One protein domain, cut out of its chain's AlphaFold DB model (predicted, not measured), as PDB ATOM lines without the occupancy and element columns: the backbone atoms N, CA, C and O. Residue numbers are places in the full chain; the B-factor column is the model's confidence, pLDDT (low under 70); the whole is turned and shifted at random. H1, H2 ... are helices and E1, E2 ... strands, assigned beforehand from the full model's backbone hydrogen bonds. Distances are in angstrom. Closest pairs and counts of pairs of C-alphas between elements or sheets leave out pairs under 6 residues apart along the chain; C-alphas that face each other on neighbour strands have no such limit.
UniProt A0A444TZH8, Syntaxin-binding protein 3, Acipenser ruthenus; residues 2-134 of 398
ATOM      1  N   SER A   2     185.676 252.997 284.988       31.72
ATOM      2  CA  SER A   2     184.936 254.099 285.637       31.72
ATOM      3  C   SER A   2     183.778 254.651 284.786       31.72
ATOM      4  O   SER A   2     182.647 254.702 285.251       31.72
ATOM      5  N   ASP A   3     184.017 254.933 283.500       33.47
ATOM      6  CA  ASP A   3     182.983 255.490 282.604       33.47
ATOM      7  C   ASP A   3     181.851 254.507 282.252       33.47
ATOM      8  O   ASP A   3     180.804 254.926 281.777       33.47
ATOM      9  N   LEU A   4     182.045 253.198 282.471       35.50
ATOM     10  CA  LEU A   4     180.991 252.189 282.287       35.50
ATOM     11  C   LEU A   4     180.161 251.974 283.561       35.50
ATOM     12  O   LEU A   4     179.020 251.528 283.474       35.50
ATOM     13  N   MET A   5     180.722 252.281 284.733       41.12
ATOM     14  CA  MET A   5     180.057 252.106 286.029       41.12
ATOM     15  C   MET A   5     179.137 253.289 286.358       41.12
ATOM     16  O   MET A   5     178.096 253.094 286.981       41.12
ATOM     17  N   SER A   6     179.456 254.491 285.863       41.09
ATOM     18  CA  SER A   6     178.632 255.699 286.039       41.09
ATOM     19  C   SER A   6     177.242 255.598 285.388       41.09
ATOM     20  O   SER A   6     176.291 256.261 285.811       41.09
ATOM     21  N   GLU A   7     177.074 254.724 284.387       40.84
ATOM     22  CA  GLU A   7     175.775 254.484 283.754       40.84
ATOM     23  C   GLU A   7     174.875 253.514 284.543       40.84
ATOM     24  O   GLU A   7     173.668 253.493 284.295       40.84
ATOM     25  N   GLY A   8     175.400 252.800 285.550       43.12
ATOM     26  CA  GLY A   8     174.617 251.912 286.422       43.12
ATOM     27  C   GLY A   8     173.977 250.724 285.696       43.12
ATOM     28  O   GLY A   8     172.914 250.257 286.095       43.12
ATOM     29  N   ILE A   9     174.575 250.253 284.601       49.00
ATOM     30  CA  ILE A   9     173.987 249.200 283.768       49.00
ATOM     31  C   ILE A   9     174.336 247.836 284.370       49.00
ATOM     32  O   ILE A   9     175.386 247.268 284.081       49.00
ATOM     33  N   THR A  10     173.451 247.308 285.212       59.12
ATOM     34  CA  THR A  10     173.589 245.941 285.741       59.12
ATOM     35  C   THR A  10     173.249 244.891 284.681       59.12
ATOM     36  O   THR A  10     174.032 243.968 284.487       59.12
ATOM     37  N   ASN A  11     172.179 245.113 283.909       69.75
ATOM     38  CA  ASN A  11     171.805 244.308 282.740       69.75
ATOM     39  C   ASN A  11     171.791 245.176 281.476       69.75
ATOM     40  O   ASN A  11     171.302 246.308 281.502       69.75
ATOM     41  N   CYS A  12     172.284 244.652 280.354       78.12
ATOM     42  CA  CYS A  12     172.256 245.352 279.077       78.12
ATOM     43  C   CYS A  12     170.796 245.569 278.640       78.12
ATOM     44  O   CYS A  12     170.082 244.588 278.428       78.12
ATOM     45  N   PRO A  13     170.322 246.819 278.454       83.75
ATOM     46  CA  PRO A  13     168.949 247.050 278.025       83.75
ATOM     47  C   PRO A  13     168.685 246.380 276.676       83.75
ATOM     48  O   PRO A  13     169.495 246.526 275.757       83.75
ATOM     49  N   ASP A  14     167.526 245.739 276.502       85.25
ATOM     50  CA  ASP A  14     167.173 245.034 275.258       85.25
ATOM     51  C   ASP A  14     167.338 245.911 274.011       85.25
ATOM     52  O   ASP A  14     167.746 245.449 272.946       85.25
ATOM     53  N   SER A  15     167.052 247.209 274.124       89.00
ATOM     54  CA  SER A  15     167.229 248.167 273.030       89.00
ATOM     55  C   SER A  15     168.698 248.322 272.612       89.00
ATOM     56  O   SER A  15     168.990 248.422 271.417       89.00
ATOM     57  N   LEU A  16     169.629 248.308 273.569       88.56
ATOM     58  CA  LEU A  16     171.067 248.369 273.332       88.56
ATOM     59  C   LEU A  16     171.605 247.010 272.876       88.56
ATOM     60  O   LEU A  16     172.354 246.949 271.900       88.56
ATOM     61  N   PHE A  17     171.157 245.920 273.502       89.81
ATOM     62  CA  PHE A  17     171.508 244.561 273.102       89.81
ATOM     63  C   PHE A  17     171.093 244.274 271.653       89.81
ATOM     64  O   PHE A  17     171.880 243.752 270.863       89.81
ATOM     65  N   ASN A  18     169.897 244.703 271.242       91.06
ATOM     66  CA  ASN A  18     169.431 244.567 269.863       91.06
ATOM     67  C   ASN A  18     170.281 245.376 268.870       91.06
ATOM     68  O   ASN A  18     170.539 244.907 267.757       91.06
ATOM     69  N   LYS A  19     170.784 246.555 269.262       92.19
ATOM     70  CA  LYS A  19     171.752 247.312 268.450       92.19
ATOM     71  C   LYS A  19     173.081 246.561 268.337       92.19
ATOM     72  O   LYS A  19     173.562 246.366 267.223       92.19
ATOM     73  N   LEU A  20     173.634 246.074 269.451       91.19
ATOM     74  CA  LEU A  20     174.858 245.260 269.462       91.19
ATOM     75  C   LEU A  20     174.714 244.018 268.576       91.19
ATOM     76  O   LEU A  20     175.586 243.730 267.757       91.19
ATOM     77  N   ARG A  21     173.575 243.326 268.670       91.62
ATOM     78  CA  ARG A  21     173.240 242.175 267.829       91.62
ATOM     79  C   ARG A  21     173.194 242.541 266.347       91.62
ATOM     80  O   ARG A  21     173.702 241.791 265.520       91.62
ATOM     81  N   THR A  22     172.597 243.678 266.003       94.81
ATOM     82  CA  THR A  22     172.438 244.098 264.604       94.81
ATOM     83  C   THR A  22     173.779 244.440 263.958       94.81
ATOM     84  O   THR A  22     174.054 244.004 262.843       94.81
ATOM     85  N   TYR A  23     174.626 245.196 264.659       94.69
ATOM     86  CA  TYR A  23     175.833 245.774 264.061       94.69
ATOM     87  C   TYR A  23     177.117 244.988 264.353       94.69
ATOM     88  O   TYR A  23     178.026 244.982 263.527       94.69
ATOM     89  N   CYS A  24     177.199 244.297 265.494       92.94
ATOM     90  CA  CYS A  24     178.458 243.757 266.014       92.94
ATOM     91  C   CYS A  24     178.463 242.229 266.197       92.94
ATOM     92  O   CYS A  24     179.521 241.665 266.479       92.94
ATOM     93  N   ALA A  25     177.334 241.531 266.007       91.44
ATOM     94  CA  ALA A  25     177.211 240.105 266.348       91.44
ATOM     95  C   ALA A  25     178.274 239.202 265.705       91.44
ATOM     96  O   ALA A  25     178.720 238.248 266.330       91.44
ATOM     97  N   LYS A  26     178.717 239.503 264.477       93.75
ATOM     98  CA  LYS A  26     179.735 238.693 263.780       93.75
ATOM     99  C   LYS A  26     181.139 238.810 264.387       93.75
ATOM    100  O   LYS A  26     181.966 237.938 264.148       93.75
ATOM    101  N   ALA A  27     181.417 239.882 265.129       95.00
ATOM    102  CA  ALA A  27     182.715 240.134 265.753       95.00
ATOM    103  C   ALA A  27     182.763 239.695 267.227       95.00
ATOM    104  O   ALA A  27     183.840 239.415 267.754       95.00
ATOM    105  N   ILE A  28     181.608 239.622 267.896       91.81
ATOM    106  CA  ILE A  28     181.510 239.258 269.312       91.81
ATOM    107  C   ILE A  28     181.633 237.737 269.463       91.81
ATOM    108  O   ILE A  28     180.786 236.984 268.994       91.81
ATOM    109  N   ARG A  29     182.687 237.280 270.150       92.81
ATOM    110  CA  ARG A  29     182.905 235.849 270.441       92.81
ATOM    111  C   ARG A  29     182.178 235.376 271.696       92.81
ATOM    112  O   ARG A  29     181.689 234.253 271.736       92.81
ATOM    113  N   VAL A  30     182.151 236.216 272.727       89.12
ATOM    114  CA  VAL A  30     181.531 235.931 274.024       89.12
ATOM    115  C   VAL A  30     180.847 237.205 274.497       89.12
ATOM    116  O   VAL A  30     181.474 238.260 274.535       89.12
ATOM    117  N   CYS A  31     179.571 237.096 274.854       85.19
ATOM    118  CA  CYS A  31     178.788 238.157 275.475       85.19
ATOM    119  C   CYS A  31     178.226 237.590 276.776       85.19
ATOM    120  O   CYS A  31     177.452 236.635 276.736       85.19
ATOM    121  N   LYS A  32     178.681 238.112 277.914       83.81
ATOM    122  CA  LYS A  32     178.239 237.698 279.246       83.81
ATOM    123  C   LYS A  32     178.067 238.930 280.115       83.81
ATOM    124  O   LYS A  32     178.861 239.862 280.013       83.81
ATOM    125  N   GLU A  33     177.073 238.877 280.980       80.06
ATOM    126  CA  GLU A  33     176.863 239.852 282.039       80.06
ATOM    127  C   GLU A  33     177.491 239.284 283.312       80.06
ATOM    128  O   GLU A  33     177.275 238.120 283.653       80.06
ATOM    129  N   LEU A  34     178.357 240.069 283.954       78.69
ATOM    130  CA  LEU A  34     179.031 239.657 285.188       78.69
ATOM    131  C   LEU A  34     178.217 240.013 286.437       78.69
ATOM    132  O   LEU A  34     178.478 239.435 287.481       78.69
ATOM    133  N   ASN A  35     177.240 240.922 286.322       81.56
ATOM    134  CA  ASN A  35     176.380 241.381 287.415       81.56
ATOM    135  C   ASN A  35     177.171 241.842 288.647       81.56
ATOM    136  O   ASN A  35     176.836 241.479 289.767       81.56
ATOM    137  N   ILE A  36     178.221 242.637 288.425       87.12
ATOM    138  CA  ILE A  36     179.021 243.291 289.467       87.12
ATOM    139  C   ILE A  36     179.050 244.776 289.123       87.12
ATOM    140  O   ILE A  36     179.691 245.167 288.149       87.12
ATOM    141  N   SER A  37     178.335 245.592 289.898       89.38
ATOM    142  CA  SER A  37     178.216 247.035 289.657       89.38
ATOM    143  C   SER A  37     178.495 247.851 290.921       89.38
ATOM    144  O   SER A  37     177.828 248.848 291.190       89.38
ATOM    145  N   PHE A  38     179.489 247.424 291.695       89.94
ATOM    146  CA  PHE A  38     180.015 248.112 292.873       89.94
ATOM    147  C   PHE A  38     181.548 248.032 292.871       89.94
ATOM    148  O   PHE A  38     182.127 247.158 292.221       89.94
ATOM    149  N   LEU A  39     182.207 248.928 293.601       88.69
ATOM    150  CA  LEU A  39     183.652 248.889 293.815       88.69
ATOM    151  C   LEU A  39     183.950 248.354 295.223       88.69
ATOM    152  O   LEU A  39     183.521 248.988 296.189       88.69
ATOM    153  N   PRO A  40     184.667 247.224 295.372       91.00
ATOM    154  CA  PRO A  40     185.182 246.780 296.665       91.00
ATOM    155  C   PRO A  40     186.356 247.684 297.063       91.00
ATOM    156  O   PRO A  40     187.466 247.522 296.567       91.00
ATOM    157  N   TYR A  41     186.083 248.683 297.898       87.31
ATOM    158  CA  TYR A  41     187.048 249.714 298.281       87.31
ATOM    159  C   TYR A  41     188.042 249.197 299.328       87.31
ATOM    160  O   TYR A  41     189.245 249.406 299.214       87.31
ATOM    161  N   GLU A  42     187.532 248.454 300.309       90.56
ATOM    162  CA  GLU A  42     188.311 247.722 301.308       90.56
ATOM    163  C   GLU A  42     187.707 246.328 301.488       90.56
ATOM    164  O   GLU A  42     186.609 246.040 301.005       90.56
ATOM    165  N   SER A  43     188.376 245.462 302.245       90.38
ATOM    166  CA  SER A  43     187.887 244.106 302.544       90.38
ATOM    167  C   SER A  43     186.466 244.059 303.132       90.38
ATOM    168  O   SER A  43     185.776 243.049 302.983       90.38
ATOM    169  N   GLN A  44     186.010 245.139 303.778       90.81
ATOM    170  CA  GLN A  44     184.666 245.261 304.358       90.81
ATOM    171  C   GLN A  44     183.942 246.564 303.969       90.81
ATOM    172  O   GLN A  44     182.938 246.912 304.588       90.81
ATOM    173  N   VAL A  45     184.424 247.282 302.947       92.31
ATOM    174  CA  VAL A  45     183.839 248.550 302.478       92.31
ATOM    175  C   VAL A  45     183.653 248.496 300.970       92.31
ATOM    176  O   VAL A  45     184.551 248.095 300.235       92.31
ATOM    177  N   PHE A  46     182.501 248.942 300.485       92.44
ATOM    178  CA  PHE A  46     182.243 249.098 299.058       92.44
ATOM    179  C   PHE A  46     181.641 250.472 298.773       92.44
ATOM    180  O   PHE A  46     181.026 251.084 299.644       92.44
ATOM    181  N   THR A  47     181.786 250.932 297.533       91.00
ATOM    182  CA  THR A  47     181.104 252.125 297.024       91.00
ATOM    183  C   THR A  47     180.317 251.805 295.757       91.00
ATOM    184  O   THR A  47     180.654 250.894 294.995       91.00
ATOM    185  N   LEU A  48     179.241 252.560 295.538       90.81
ATOM    186  CA  LEU A  48     178.453 252.531 294.305       90.81
ATOM    187  C   LEU A  48     179.009 253.482 293.232       90.81
ATOM    188  O   LEU A  48     178.454 253.545 292.141       90.81
ATOM    189  N   ASP A  49     180.075 254.224 293.549       87.75
ATOM    190  CA  ASP A  49     180.753 255.170 292.657       87.75
ATOM    191  C   ASP A  49     179.802 256.141 291.931       87.75
ATOM    192  O   ASP A  49     179.829 256.312 290.713       87.75
ATOM    193  N   ASN A  50     178.909 256.769 292.698       87.19
ATOM    194  CA  ASN A  50     177.950 257.748 292.193       87.19
ATOM    195  C   ASN A  50     178.116 259.100 292.916       87.19
ATOM    196  O   ASN A  50     177.388 259.377 293.875       87.19
ATOM    197  N   PRO A  51     179.077 259.947 292.495       84.75
ATOM    198  CA  PRO A  51     179.364 261.224 293.161       84.75
ATOM    199  C   PRO A  51     178.189 262.210 293.123       84.75
ATOM    200  O   PRO A  51     177.997 262.983 294.059       84.75
ATOM    201  N   ASP A  52     177.332 262.131 292.104       89.12
ATOM    202  CA  ASP A  52     176.155 262.994 291.980       89.12
ATOM    203  C   ASP A  52     174.966 262.544 292.843       89.12
ATOM    204  O   ASP A  52     173.999 263.301 292.993       89.12
ATOM    205  N   ALA A  53     175.010 261.340 293.432       90.81
ATOM    206  CA  ALA A  53     173.888 260.780 294.184       90.81
ATOM    207  C   ALA A  53     173.466 261.680 295.347       90.81
ATOM    208  O   ALA A  53     172.272 261.913 295.546       90.81
ATOM    209  N   PHE A  54     174.433 262.237 296.080       92.69
ATOM    210  CA  PHE A  54     174.156 263.115 297.212       92.69
ATOM    211  C   PHE A  54     173.345 264.344 296.778       92.69
ATOM    212  O   PHE A  54     172.279 264.632 297.331       92.69
ATOM    213  N   HIS A  55     173.804 265.035 295.731       92.38
ATOM    214  CA  HIS A  55     173.104 266.199 295.202       92.38
ATOM    215  C   HIS A  55     171.748 265.807 294.593       92.38
ATOM    216  O   HIS A  55     170.759 266.496 294.825       92.38
ATOM    217  N   SER A  56     171.661 264.695 293.858       94.19
ATOM    218  CA  SER A  56     170.405 264.193 293.277       94.19
ATOM    219  C   SER A  56     169.336 263.885 294.339       94.19
ATOM    220  O   SER A  56     168.168 264.222 294.154       94.19
ATOM    221  N   ILE A  57     169.723 263.289 295.472       94.81
ATOM    222  CA  ILE A  57     168.788 262.808 296.502       94.81
ATOM    223  C   ILE A  57     168.324 263.920 297.453       94.81
ATOM    224  O   ILE A  57     167.144 263.936 297.840       94.81
ATOM    225  N   TYR A  58     169.229 264.829 297.841       94.44
ATOM    226  CA  TYR A  58     168.980 265.834 298.884       94.44
ATOM    227  C   TYR A  58     168.755 267.260 298.348       94.44
ATOM    228  O   TYR A  58     168.233 268.113 299.070       94.44
ATOM    229  N   SER A  59     169.108 267.560 297.094       92.94
ATOM    230  CA  SER A  59     168.861 268.888 296.520       92.94
ATOM    231  C   SER A  59     167.406 269.055 296.088       92.94
ATOM    232  O   SER A  59     166.853 268.239 295.359       92.94
ATOM    233  N   THR A  60     166.800 270.184 296.455       90.06
ATOM    234  CA  THR A  60     165.461 270.585 295.995       90.06
ATOM    235  C   THR A  60     165.427 271.001 294.522       90.06
ATOM    236  O   THR A  60     164.350 271.155 293.956       90.06
ATOM    237  N   HIS A  61     166.592 271.198 293.896       90.50
ATOM    238  CA  HIS A  61     166.715 271.615 292.496       90.50
ATOM    239  C   HIS A  61     166.834 270.437 291.524       90.50
ATOM    240  O   HIS A  61     166.927 270.646 290.316       90.50
ATOM    241  N   ARG A  62     166.868 269.204 292.036       92.00
ATOM    242  CA  ARG A  62     167.024 267.990 291.239       92.00
ATOM    243  C   ARG A  62     165.703 267.245 291.122       92.00
ATOM    244  O   ARG A  62     164.907 267.210 292.054       92.00
ATOM    245  N   THR A  63     165.491 266.642 289.960       93.31
ATOM    246  CA  THR A  63     164.296 265.850 289.631       93.31
ATOM    247  C   THR A  63     164.628 264.387 289.344       93.31
ATOM    248  O   THR A  63     163.729 263.579 289.147       93.31
ATOM    249  N   ASP A  64     165.913 264.028 289.347       94.81
ATOM    250  CA  ASP A  64     166.431 262.704 289.000       94.81
ATOM    251  C   ASP A  64     166.567 261.757 290.203       94.81
ATOM    252  O   ASP A  64     167.056 260.640 290.057       94.81
ATOM    253  N   LYS A  65     166.089 262.169 291.381       94.31
ATOM    254  CA  LYS A  65     166.160 261.411 292.635       94.31
ATOM    255  C   LYS A  65     165.681 259.966 292.517       94.31
ATOM    256  O   LYS A  65     166.392 259.059 292.937       94.31
ATOM    257  N   ASP A  66     164.479 259.745 291.986       95.62
ATOM    258  CA  ASP A  66     163.904 258.396 291.924       95.62
ATOM    259  C   ASP A  66     164.708 257.500 290.964       95.62
ATOM    260  O   ASP A  66     164.983 256.345 291.285       95.62
ATOM    261  N   THR A  67     165.188 258.055 289.844       94.94
ATOM    262  CA  THR A  67     166.104 257.367 288.919       94.94
ATOM    263  C   THR A  67     167.423 257.003 289.601       94.94
ATOM    264  O   THR A  67     167.904 255.881 289.454       94.94
ATOM    265  N   THR A  68     168.000 257.921 290.378       94.75
ATOM    266  CA  THR A  68     169.227 257.685 291.151       94.75
ATOM    267  C   THR A  68     169.035 256.567 292.175       94.75
ATOM    268  O   THR A  68     169.841 255.641 292.218       94.75
ATOM    269  N   LEU A  69     167.944 256.588 292.950       95.69
ATOM    270  CA  LEU A  69     167.634 255.527 293.916       95.69
ATOM    271  C   LEU A  69     167.428 254.169 293.233       95.69
ATOM    272  O   LEU A  69     167.833 253.142 293.774       95.69
ATOM    273  N   GLN A  70     166.830 254.151 292.041       94.62
ATOM    274  CA  GLN A  70     166.645 252.923 291.275       94.62
ATOM    275  C   GLN A  70     167.971 252.330 290.790       94.62
ATOM    276  O   GLN A  70     168.178 251.128 290.960       94.62
ATOM    277  N   LYS A  71     168.887 253.164 290.278       91.50
ATOM    278  CA  LYS A  71     170.251 252.740 289.926       91.50
ATOM    279  C   LYS A  71     171.001 252.198 291.137       91.50
ATOM    280  O   LYS A  71     171.561 251.110 291.078       91.50
ATOM    281  N   MET A  72     170.949 252.908 292.265       94.62
ATOM    282  CA  MET A  72     171.581 252.441 293.499       94.62
ATOM    283  C   MET A  72     171.038 251.075 293.919       94.62
ATOM    284  O   MET A  72     171.817 250.188 294.252       94.62
ATOM    285  N   ALA A  73     169.718 250.871 293.859       95.38
ATOM    286  CA  ALA A  73     169.106 249.589 294.194       95.38
ATOM    287  C   ALA A  73     169.617 248.440 293.310       95.38
ATOM    288  O   ALA A  73     169.879 247.354 293.821       95.38
ATOM    289  N   GLU A  74     169.793 248.679 292.008       91.44
ATOM    290  CA  GLU A  74     170.367 247.703 291.071       91.44
ATOM    291  C   GLU A  74     171.796 247.329 291.464       91.44
ATOM    292  O   GLU A  74     172.117 246.148 291.586       91.44
ATOM    293  N   GLN A  75     172.637 248.323 291.748       92.00
ATOM    294  CA  GLN A  75     174.017 248.090 292.167       92.00
ATOM    295  C   GLN A  75     174.098 247.334 293.503       92.00
ATOM    296  O   GLN A  75     174.890 246.405 293.645       92.00
ATOM    297  N   ILE A  76     173.240 247.664 294.469       93.62
ATOM    298  CA  ILE A  76     173.177 246.966 295.762       93.62
ATOM    299  C   ILE A  76     172.801 245.493 295.573       93.62
ATOM    300  O   ILE A  76     173.392 244.620 296.203       93.62
ATOM    301  N   VAL A  77     171.858 245.194 294.676       91.94
ATOM    302  CA  VAL A  77     171.479 243.809 294.365       91.94
ATOM    303  C   VAL A  77     172.661 243.036 293.777       91.94
ATOM    304  O   VAL A  77     172.843 241.876 294.134       91.94
ATOM    305  N   THR A  78     173.515 243.670 292.962       91.25
ATOM    306  CA  THR A  78     174.735 243.010 292.457       91.25
ATOM    307  C   THR A  78     175.717 242.622 293.557       91.25
ATOM    308  O   THR A  78     176.328 241.557 293.475       91.25
ATOM    309  N   LEU A  79     175.839 243.431 294.614       92.00
ATOM    310  CA  LEU A  79     176.640 243.081 295.787       92.00
ATOM    311  C   LEU A  79     176.070 241.846 296.488       92.00
ATOM    312  O   LEU A  79     176.798 240.883 296.714       92.00
ATOM    313  N   CYS A  80     174.767 241.853 296.776       90.50
ATOM    314  CA  CYS A  80     174.083 240.720 297.396       90.50
ATOM    315  C   CYS A  80     174.243 239.434 296.566       90.50
ATOM    316  O   CYS A  80     174.604 238.397 297.112       90.50
ATOM    317  N   ALA A  81     174.054 239.518 295.247       87.44
ATOM    318  CA  ALA A  81     174.224 238.396 294.328       87.44
ATOM    319  C   ALA A  81     175.674 237.878 294.292       87.44
ATOM    320  O   ALA A  81     175.902 236.673 294.291       87.44
ATOM    321  N   THR A  82     176.663 238.780 294.310       89.06
ATOM    322  CA  THR A  82     178.092 238.415 294.313       89.06
ATOM    323  C   THR A  82     178.491 237.676 295.591       89.06
ATOM    324  O   THR A  82     179.334 236.781 295.545       89.06
ATOM    325  N   LEU A  83     177.878 238.031 296.722       89.12
ATOM    326  CA  LEU A  83     178.085 237.378 298.017       89.12
ATOM    327  C   LEU A  83     177.214 236.125 298.215       89.12
ATOM    328  O   LEU A  83     177.363 235.452 299.228       89.12
ATOM    329  N   ASP A  84     176.333 235.804 297.262       85.69
ATOM    330  CA  ASP A  84     175.302 234.762 297.370       85.69
ATOM    331  C   ASP A  84     174.351 234.943 298.576       85.69
ATOM    332  O   ASP A  84     173.931 233.982 299.221       85.69
ATOM    333  N   GLU A  85     173.998 236.195 298.884       86.75
ATOM    334  CA  GLU A  85     173.172 236.563 300.038       86.75
ATOM    335  C   GLU A  85     171.797 237.107 299.615       86.75
ATOM    336  O   GLU A  85     171.687 238.057 298.836       86.75
ATOM    337  N   ASN A  86     170.718 236.558 300.183       87.69
ATOM    338  CA  ASN A  86     169.355 237.109 300.080       87.69
ATOM    339  C   ASN A  86     168.952 237.730 301.428       87.69
ATOM    340  O   ASN A  86     168.300 237.053 302.232       87.69
ATOM    341  N   PRO A  87     169.398 238.957 301.752       89.88
ATOM    342  CA  PRO A  87     169.255 239.509 303.093       89.88
ATOM    343  C   PRO A  87     167.830 239.987 303.392       89.88
ATOM    344  O   PRO A  87     167.062 240.377 302.504       89.88
ATOM    345  N   GLY A  88     167.489 240.032 304.680       89.06
ATOM    346  CA  GLY A  88     166.340 240.794 305.163       89.06
ATOM    347  C   GLY A  88     166.624 242.295 305.092       89.06
ATOM    348  O   GLY A  88     167.550 242.778 305.746       89.06
ATOM    349  N   VAL A  89     165.832 243.044 304.321       93.00
ATOM    350  CA  VAL A  89     166.039 244.487 304.139       93.00
ATOM    351  C   VAL A  89     165.320 245.275 305.233       93.00
ATOM    352  O   VAL A  89     164.099 245.175 305.400       93.00
ATOM    353  N   ARG A  90     166.077 246.095 305.964       93.81
ATOM    354  CA  ARG A  90     165.584 247.034 306.978       93.81
ATOM    355  C   ARG A  90     166.044 248.445 306.651       93.81
ATOM    356  O   ARG A  90     167.051 248.652 305.977       93.81
ATOM    357  N   TYR A  91     165.320 249.431 307.159       94.50
ATOM    358  CA  TYR A  91     165.654 250.835 306.939       94.50
ATOM    359  C   TYR A  91     165.382 251.675 308.179       94.50
ATOM    360  O   TYR A  91     164.473 251.366 308.949       94.50
ATOM    361  N   LYS A  92     166.130 252.766 308.353       93.38
ATOM    362  CA  LYS A  92     165.805 253.771 309.370       93.38
ATOM    363  C   LYS A  92     164.575 254.566 308.923       93.38
ATOM    364  O   LYS A  92     164.574 255.155 307.847       93.38
ATOM    365  N   LYS A  93     163.509 254.556 309.732       91.75
ATOM    366  CA  LYS A  93     162.190 255.100 309.348       91.75
ATOM    367  C   LYS A  93     162.106 256.632 309.285       91.75
ATOM    368  O   LYS A  93     161.343 257.157 308.483       91.75
ATOM    369  N   GLU A  94     162.797 257.320 310.181       89.38
ATOM    370  CA  GLU A  94     162.733 258.774 310.372       89.38
ATOM    371  C   GLU A  94     164.161 259.340 310.390       89.38
ATOM    372  O   GLU A  94     165.070 258.625 310.825       89.38
ATOM    373  N   PRO A  95     164.385 260.601 309.974       86.56
ATOM    374  CA  PRO A  95     163.378 261.629 309.660       86.56
ATOM    375  C   PRO A  95     162.941 261.704 308.186       86.56
ATOM    376  O   PRO A  95     161.874 262.245 307.906       86.56
ATOM    377  N   LEU A  96     163.733 261.178 307.247       91.69
ATOM    378  CA  LEU A  96     163.447 261.223 305.809       91.69
ATOM    379  C   LEU A  96     162.918 259.879 305.286       91.69
ATOM    380  O   LEU A  96     163.103 258.836 305.903       91.69
ATOM    381  N   ASP A  97     162.272 259.906 304.115       93.38
ATOM    382  CA  ASP A  97     161.674 258.717 303.483       93.38
ATOM    383  C   ASP A  97     162.598 258.048 302.441       93.38
ATOM    384  O   ASP A  97     162.214 257.063 301.808       93.38
ATOM    385  N   ASN A  98     163.817 258.563 302.220       94.75
ATOM    386  CA  ASN A  98     164.689 258.056 301.152       94.75
ATOM    387  C   ASN A  98     165.142 256.627 301.447       94.75
ATOM    388  O   ASN A  98     165.040 255.771 300.572       94.75
ATOM    389  N   ALA A  99     165.565 256.356 302.686       94.75
ATOM    390  CA  ALA A  99     165.955 255.021 303.119       94.75
ATOM    391  C   ALA A  99     164.828 253.994 302.909       94.75
ATOM    392  O   ALA A  99     165.069 252.894 302.410       94.75
ATOM    393  N   LYS A 100     163.575 254.369 303.200       95.38
ATOM    394  CA  LYS A 100     162.396 253.524 302.952       95.38
ATOM    395  C   LYS A 100     162.176 253.251 301.466       95.38
ATOM    396  O   LYS A 100     161.876 252.115 301.092       95.38
ATOM    397  N   LYS A 101     162.269 254.288 300.627       96.44
ATOM    398  CA  LYS A 101     162.115 254.158 299.171       96.44
ATOM    399  C   LYS A 101     163.192 253.248 298.586       96.44
ATOM    400  O   LYS A 101     162.853 252.310 297.869       96.44
ATOM    401  N   LEU A 102     164.457 253.469 298.945       96.81
ATOM    402  CA  LEU A 102     165.572 252.630 298.507       96.81
ATOM    403  C   LEU A 102     165.397 251.183 298.981       96.81
ATOM    404  O   LEU A 102     165.536 250.265 298.182       96.81
ATOM    405  N   ALA A 103     164.989 250.972 300.235       96.06
ATOM    406  CA  ALA A 103     164.698 249.641 300.759       96.06
ATOM    407  C   ALA A 103     163.607 248.911 299.970       96.06
ATOM    408  O   ALA A 103     163.750 247.724 299.697       96.06
ATOM    409  N   GLN A 104     162.536 249.603 299.563       96.25
ATOM    410  CA  GLN A 104     161.501 249.010 298.710       96.25
ATOM    411  C   GLN A 104     162.049 248.603 297.340       96.25
ATOM    412  O   GLN A 104     161.714 247.524 296.855       96.25
ATOM    413  N   LEU A 105     162.854 249.465 296.717       96.75
ATOM    414  CA  LEU A 105     163.445 249.198 295.406       96.75
ATOM    415  C   LEU A 105     164.406 248.008 295.461       96.75
ATOM    416  O   LEU A 105     164.342 247.139 294.596       96.75
ATOM    417  N   VAL A 106     165.252 247.946 296.493       95.50
ATOM    418  CA  VAL A 106     166.173 246.826 296.714       95.50
ATOM    419  C   VAL A 106     165.404 245.530 296.957       95.50
ATOM    420  O   VAL A 106     165.709 244.526 296.326       95.50
ATOM    421  N   GLU A 107     164.379 245.548 297.813       92.88
ATOM    422  CA  GLU A 107     163.579 244.355 298.109       92.88
ATOM    423  C   GLU A 107     162.901 243.788 296.853       92.88
ATOM    424  O   GLU A 107     162.971 242.586 296.611       92.88
ATOM    425  N   ASN A 108     162.309 244.652 296.019       93.25
ATOM    426  CA  ASN A 108     161.684 244.232 294.763       93.25
ATOM    427  C   ASN A 108     162.705 243.589 293.815       93.25
ATOM    428  O   ASN A 108     162.460 242.512 293.283       93.25
ATOM    429  N   LYS A 109     163.871 244.224 293.643       91.62
ATOM    430  CA  LYS A 109     164.923 243.740 292.740       91.62
ATOM    431  C   LYS A 109     165.597 242.463 293.237       91.62
ATOM    432  O   LYS A 109     165.962 241.623 292.422       91.62
ATOM    433  N   LEU A 110     165.742 242.289 294.554       89.88
ATOM    434  CA  LEU A 110     166.185 241.019 295.135       89.88
ATOM    435  C   LEU A 110     165.172 239.908 294.832       89.88
ATOM    436  O   LEU A 110     165.579 238.822 294.432       89.88
ATOM    437  N   GLY A 111     163.870 240.187 294.979       87.62
ATOM    438  CA  GLY A 111     162.803 239.253 294.608       87.62
ATOM    439  C   GLY A 111     162.889 238.832 293.140       87.62
ATOM    440  O   GLY A 111     162.991 237.644 292.852       87.62
ATOM    441  N   GLU A 112     162.960 239.803 292.226       87.06
ATOM    442  CA  GLU A 112     163.128 239.554 290.786       87.06
ATOM    443  C   GLU A 112     164.380 238.711 290.488       87.06
ATOM    444  O   GLU A 112     164.310 237.731 289.750       87.06
ATOM    445  N   HIS A 113     165.525 239.048 291.088       84.31
ATOM    446  CA  HIS A 113     166.783 238.330 290.874       84.31
ATOM    447  C   HIS A 113     166.700 236.857 291.308       84.31
ATOM    448  O   HIS A 113     167.072 235.961 290.547       84.31
ATOM    449  N   TYR A 114     166.177 236.599 292.510       79.12
ATOM    450  CA  TYR A 114     166.121 235.254 293.087       79.12
ATOM    451  C   TYR A 114     164.964 234.391 292.556       79.12
ATOM    452  O   TYR A 114     165.032 233.164 292.648       79.12
ATOM    453  N   GLU A 115     163.930 234.988 291.958       77.81
ATOM    454  CA  GLU A 115     162.907 234.252 291.201       77.81
ATOM    455  C   GLU A 115     163.380 233.848 289.793       77.81
ATOM    456  O   GLU A 115     163.011 232.778 289.299       77.81
ATOM    457  N   LEU A 116     164.188 234.689 289.136       69.06
ATOM    458  CA  LEU A 116     164.622 234.480 287.750       69.06
ATOM    459  C   LEU A 116     165.822 233.535 287.616       69.06
ATOM    460  O   LEU A 116     165.905 232.801 286.628       69.06
ATOM    461  N   ASP A 117     166.748 233.524 288.575       68.06
ATOM    462  CA  ASP A 117     167.918 232.646 288.512       68.06
ATOM    463  C   ASP A 117     167.538 231.189 288.825       68.06
ATOM    464  O   ASP A 117     167.265 230.832 289.969       68.06
ATOM    465  N   GLU A 118     167.567 230.313 287.813       64.19
ATOM    466  CA  GLU A 118     167.301 228.869 287.945       64.19
ATOM    467  C   GLU A 118     168.144 228.188 289.038       64.19
ATOM    468  O   GLU A 118     167.711 227.189 289.608       64.19
ATOM    469  N   LYS A 119     169.340 228.711 289.355       64.75
ATOM    470  CA  LYS A 119     170.186 228.187 290.443       64.75
ATOM    471  C   LYS A 119     169.719 228.616 291.831       64.75
ATOM    472  O   LYS A 119     170.085 227.977 292.818       64.75
ATOM    473  N   CYS A 120     168.951 229.696 291.908       62.00
ATOM    474  CA  CYS A 120     168.546 230.334 293.152       62.00
ATOM    475  C   CYS A 120     167.027 230.346 293.375       62.00
ATOM    476  O   CYS A 120     166.582 230.779 294.440       62.00
ATOM    477  N   LYS A 121     166.240 229.822 292.429       61.25
ATOM    478  CA  LYS A 121     164.790 229.650 292.564       61.25
ATOM    479  C   LYS A 121     164.435 228.967 293.881       61.25
ATOM    480  O   LYS A 121     164.828 227.831 294.140       61.25
ATOM    481  N   GLY A 122     163.660 229.668 294.708       59.69
ATOM    482  CA  GLY A 122     163.209 229.176 296.011       59.69
ATOM    483  C   GLY A 122     164.202 229.370 297.163       59.69
ATOM    484  O   GLY A 122     163.927 228.878 298.258       59.69
ATOM    485  N   LYS A 123     165.322 230.091 296.972       67.25
ATOM    486  CA  LYS A 123     166.183 230.514 298.087       67.25
ATOM    487  C   LYS A 123     165.410 231.465 299.002       67.25
ATOM    488  O   LYS A 123     165.120 232.608 298.644       67.25
ATOM    489  N   SER A 124     165.095 230.988 300.203       75.69
ATOM    490  CA  SER A 124     164.525 231.810 301.267       75.69
ATOM    491  C   SER A 124     165.486 232.926 301.676       75.69
ATOM    492  O   SER A 124     166.685 232.872 301.388       75.69
ATOM    493  N   LYS A 125     164.970 233.918 302.409       81.69
ATOM    494  CA  LYS A 125     165.817 234.905 303.080       81.69
ATOM    495  C   LYS A 125     166.896 234.193 303.905       81.69
ATOM    496  O   LYS A 125     166.613 233.255 304.652       81.69
ATOM    497  N   THR A 126     168.129 234.641 303.729       82.75
ATOM    498  CA  THR A 126     169.293 234.235 304.526       82.75
ATOM    499  C   THR A 126     169.232 234.889 305.904       82.75
ATOM    500  O   THR A 126     168.369 235.723 306.173       82.75
ATOM    501  N   GLN A 127     170.167 234.545 306.790       80.69
ATOM    502  CA  GLN A 127     170.297 235.207 308.093       80.69
ATOM    503  C   GLN A 127     170.901 236.623 307.990       80.69
ATOM    504  O   GLN A 127     170.941 237.339 308.994       80.69
ATOM    505  N   ALA A 128     171.377 237.030 306.807       85.94
ATOM    506  CA  ALA A 128     171.953 238.346 306.581       85.94
ATOM    507  C   ALA A 128     170.897 239.460 306.682       85.94
ATOM    508  O   ALA A 128     169.713 239.275 306.380       85.94
ATOM    509  N   GLN A 129     171.340 240.649 307.094       88.44
ATOM    510  CA  GLN A 129     170.506 241.846 307.177       88.44
ATOM    511  C   GLN A 129     171.154 242.976 306.378       88.44
ATOM    512  O   GLN A 129     172.330 243.281 306.557       88.44
ATOM    513  N   LEU A 130     170.362 243.629 305.531       93.44
ATOM    514  CA  LEU A 130     170.760 244.837 304.816       93.44
ATOM    515  C   LEU A 130     170.116 246.036 305.508       93.44
ATOM    516  O   LEU A 130     168.888 246.137 305.529       93.44
ATOM    517  N   LEU A 131     170.929 246.929 306.075       94.94
ATOM    518  CA  LEU A 131     170.448 248.122 306.773       94.94
ATOM    519  C   LEU A 131     170.658 249.356 305.894       94.94
ATOM    520  O   LEU A 131     171.783 249.686 305.522       94.94
ATOM    521  N   ILE A 132     169.573 250.063 305.586       96.06
ATOM    522  CA  ILE A 132     169.607 251.271 304.755       96.06
ATOM    523  C   ILE A 132     169.355 252.507 305.622       96.06
ATOM    524  O   ILE A 132     168.364 252.577 306.358       96.06
ATOM    525  N   VAL A 133     170.246 253.493 305.516       95.06
ATOM    526  CA  VAL A 133     170.215 254.730 306.306       95.06
ATOM    527  C   VAL A 133     170.358 255.968 305.421       95.06
ATOM    528  O   VAL A 133     171.028 255.952 304.394       95.06
ATOM    529  N   ASP A 134     169.718 257.060 305.833       93.12
ATOM    530  CA  ASP A 134     169.935 258.397 305.275       93.12
ATOM    531  C   ASP A 134     171.120 259.071 305.976       93.12
ATOM    532  O   ASP A 134     171.242 258.937 307.187       93.12
TER     533      ASP A 134
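This is residues 2 to 134 of the 398 residues of the protein "Syntaxin-binding protein 3" of Acipenser ruthenus (UniProt A0A444TZH8). Two long helices, H4 and H5, cross near their middles to form the core, and the small parallel sheet of E3 and E4 packs on H5. H3 sits at the first end of H4, the hairpin of E1 and E2 lies apart from both long helices, and H2 with the long stretch of residues 25 to 38 forms an arm reaching away from the core. The printed part has 133 residues, with five named helices and four named strands in the order H1, H2, E1, E2, H3, H4, E3, H5, E4; E1 and E2 are antiparallel, and the class is mixed, helices and strands. It is compact, with a radius of gyration of the C-alphas of 16.4 A and spans of 54 by 41 by 28 A.

Find C-alpha 2 at (184.936, 254.099, 285.637), where H1, residues 2 to 5, begins. H2 is residues 14 to 24, 14.6 A long. Next come E1, residues 39 to 42, E2, residues 45 to 47, and H3, residues 53 to 58. Find C-alpha 65 at (166.160, 261.411, 292.635); from there H4 runs 26.0 A to residue 82. E3 is residues 88 to 91, H5 is residues 98 to 116, 27.1 A long, and E4, residues 129 to 132, ends at C-alpha 132 (169.607, 251.271, 304.755).

Look first at H1 and H2, which are apart and touch no helix. E1 and E2 form a hairpin, antiparallel at 152 degrees, with N 39 and O 47 2.9 A apart, within hydrogen-bond range. H3 touches H4, with residues 65 to 69 of H4 alone; the closest C-alphas, of Ile 57 and Lys 65, are 4.9 A apart. H4 touches H5 with its residues 69 to 77 alone, at a steep tilt of 46 degrees, the same way; the closest C-alphas, of Ala 73 and Val 106, are 4.8 A apart. E3, H5 and E4 make a strand-helix-strand unit, two parallel neighbour strands with a helix between them along the chain, and its crossover is left-handed. Across E3 and E4, N 90 and O 130 are 2.8 A apart, within hydrogen-bond range. The closest C-alphas of H5 and E4, of Ala 99 and Ile 132, are 5.5 A apart. In H2, H3, H4 and H5 every O i to N i+4 pair is within hydrogen-bond range; H1 is too short for one.

The two C-alphas farthest apart, of Lys 26 and Pro 95, are 53.8 A apart. The printed part has no cut. The links from H2 to E1 and from H5 to E4 are long. The mean pLDDT of the printed part is 85.4; look for values under 70 at residues 2 to 11 and 116 to 123.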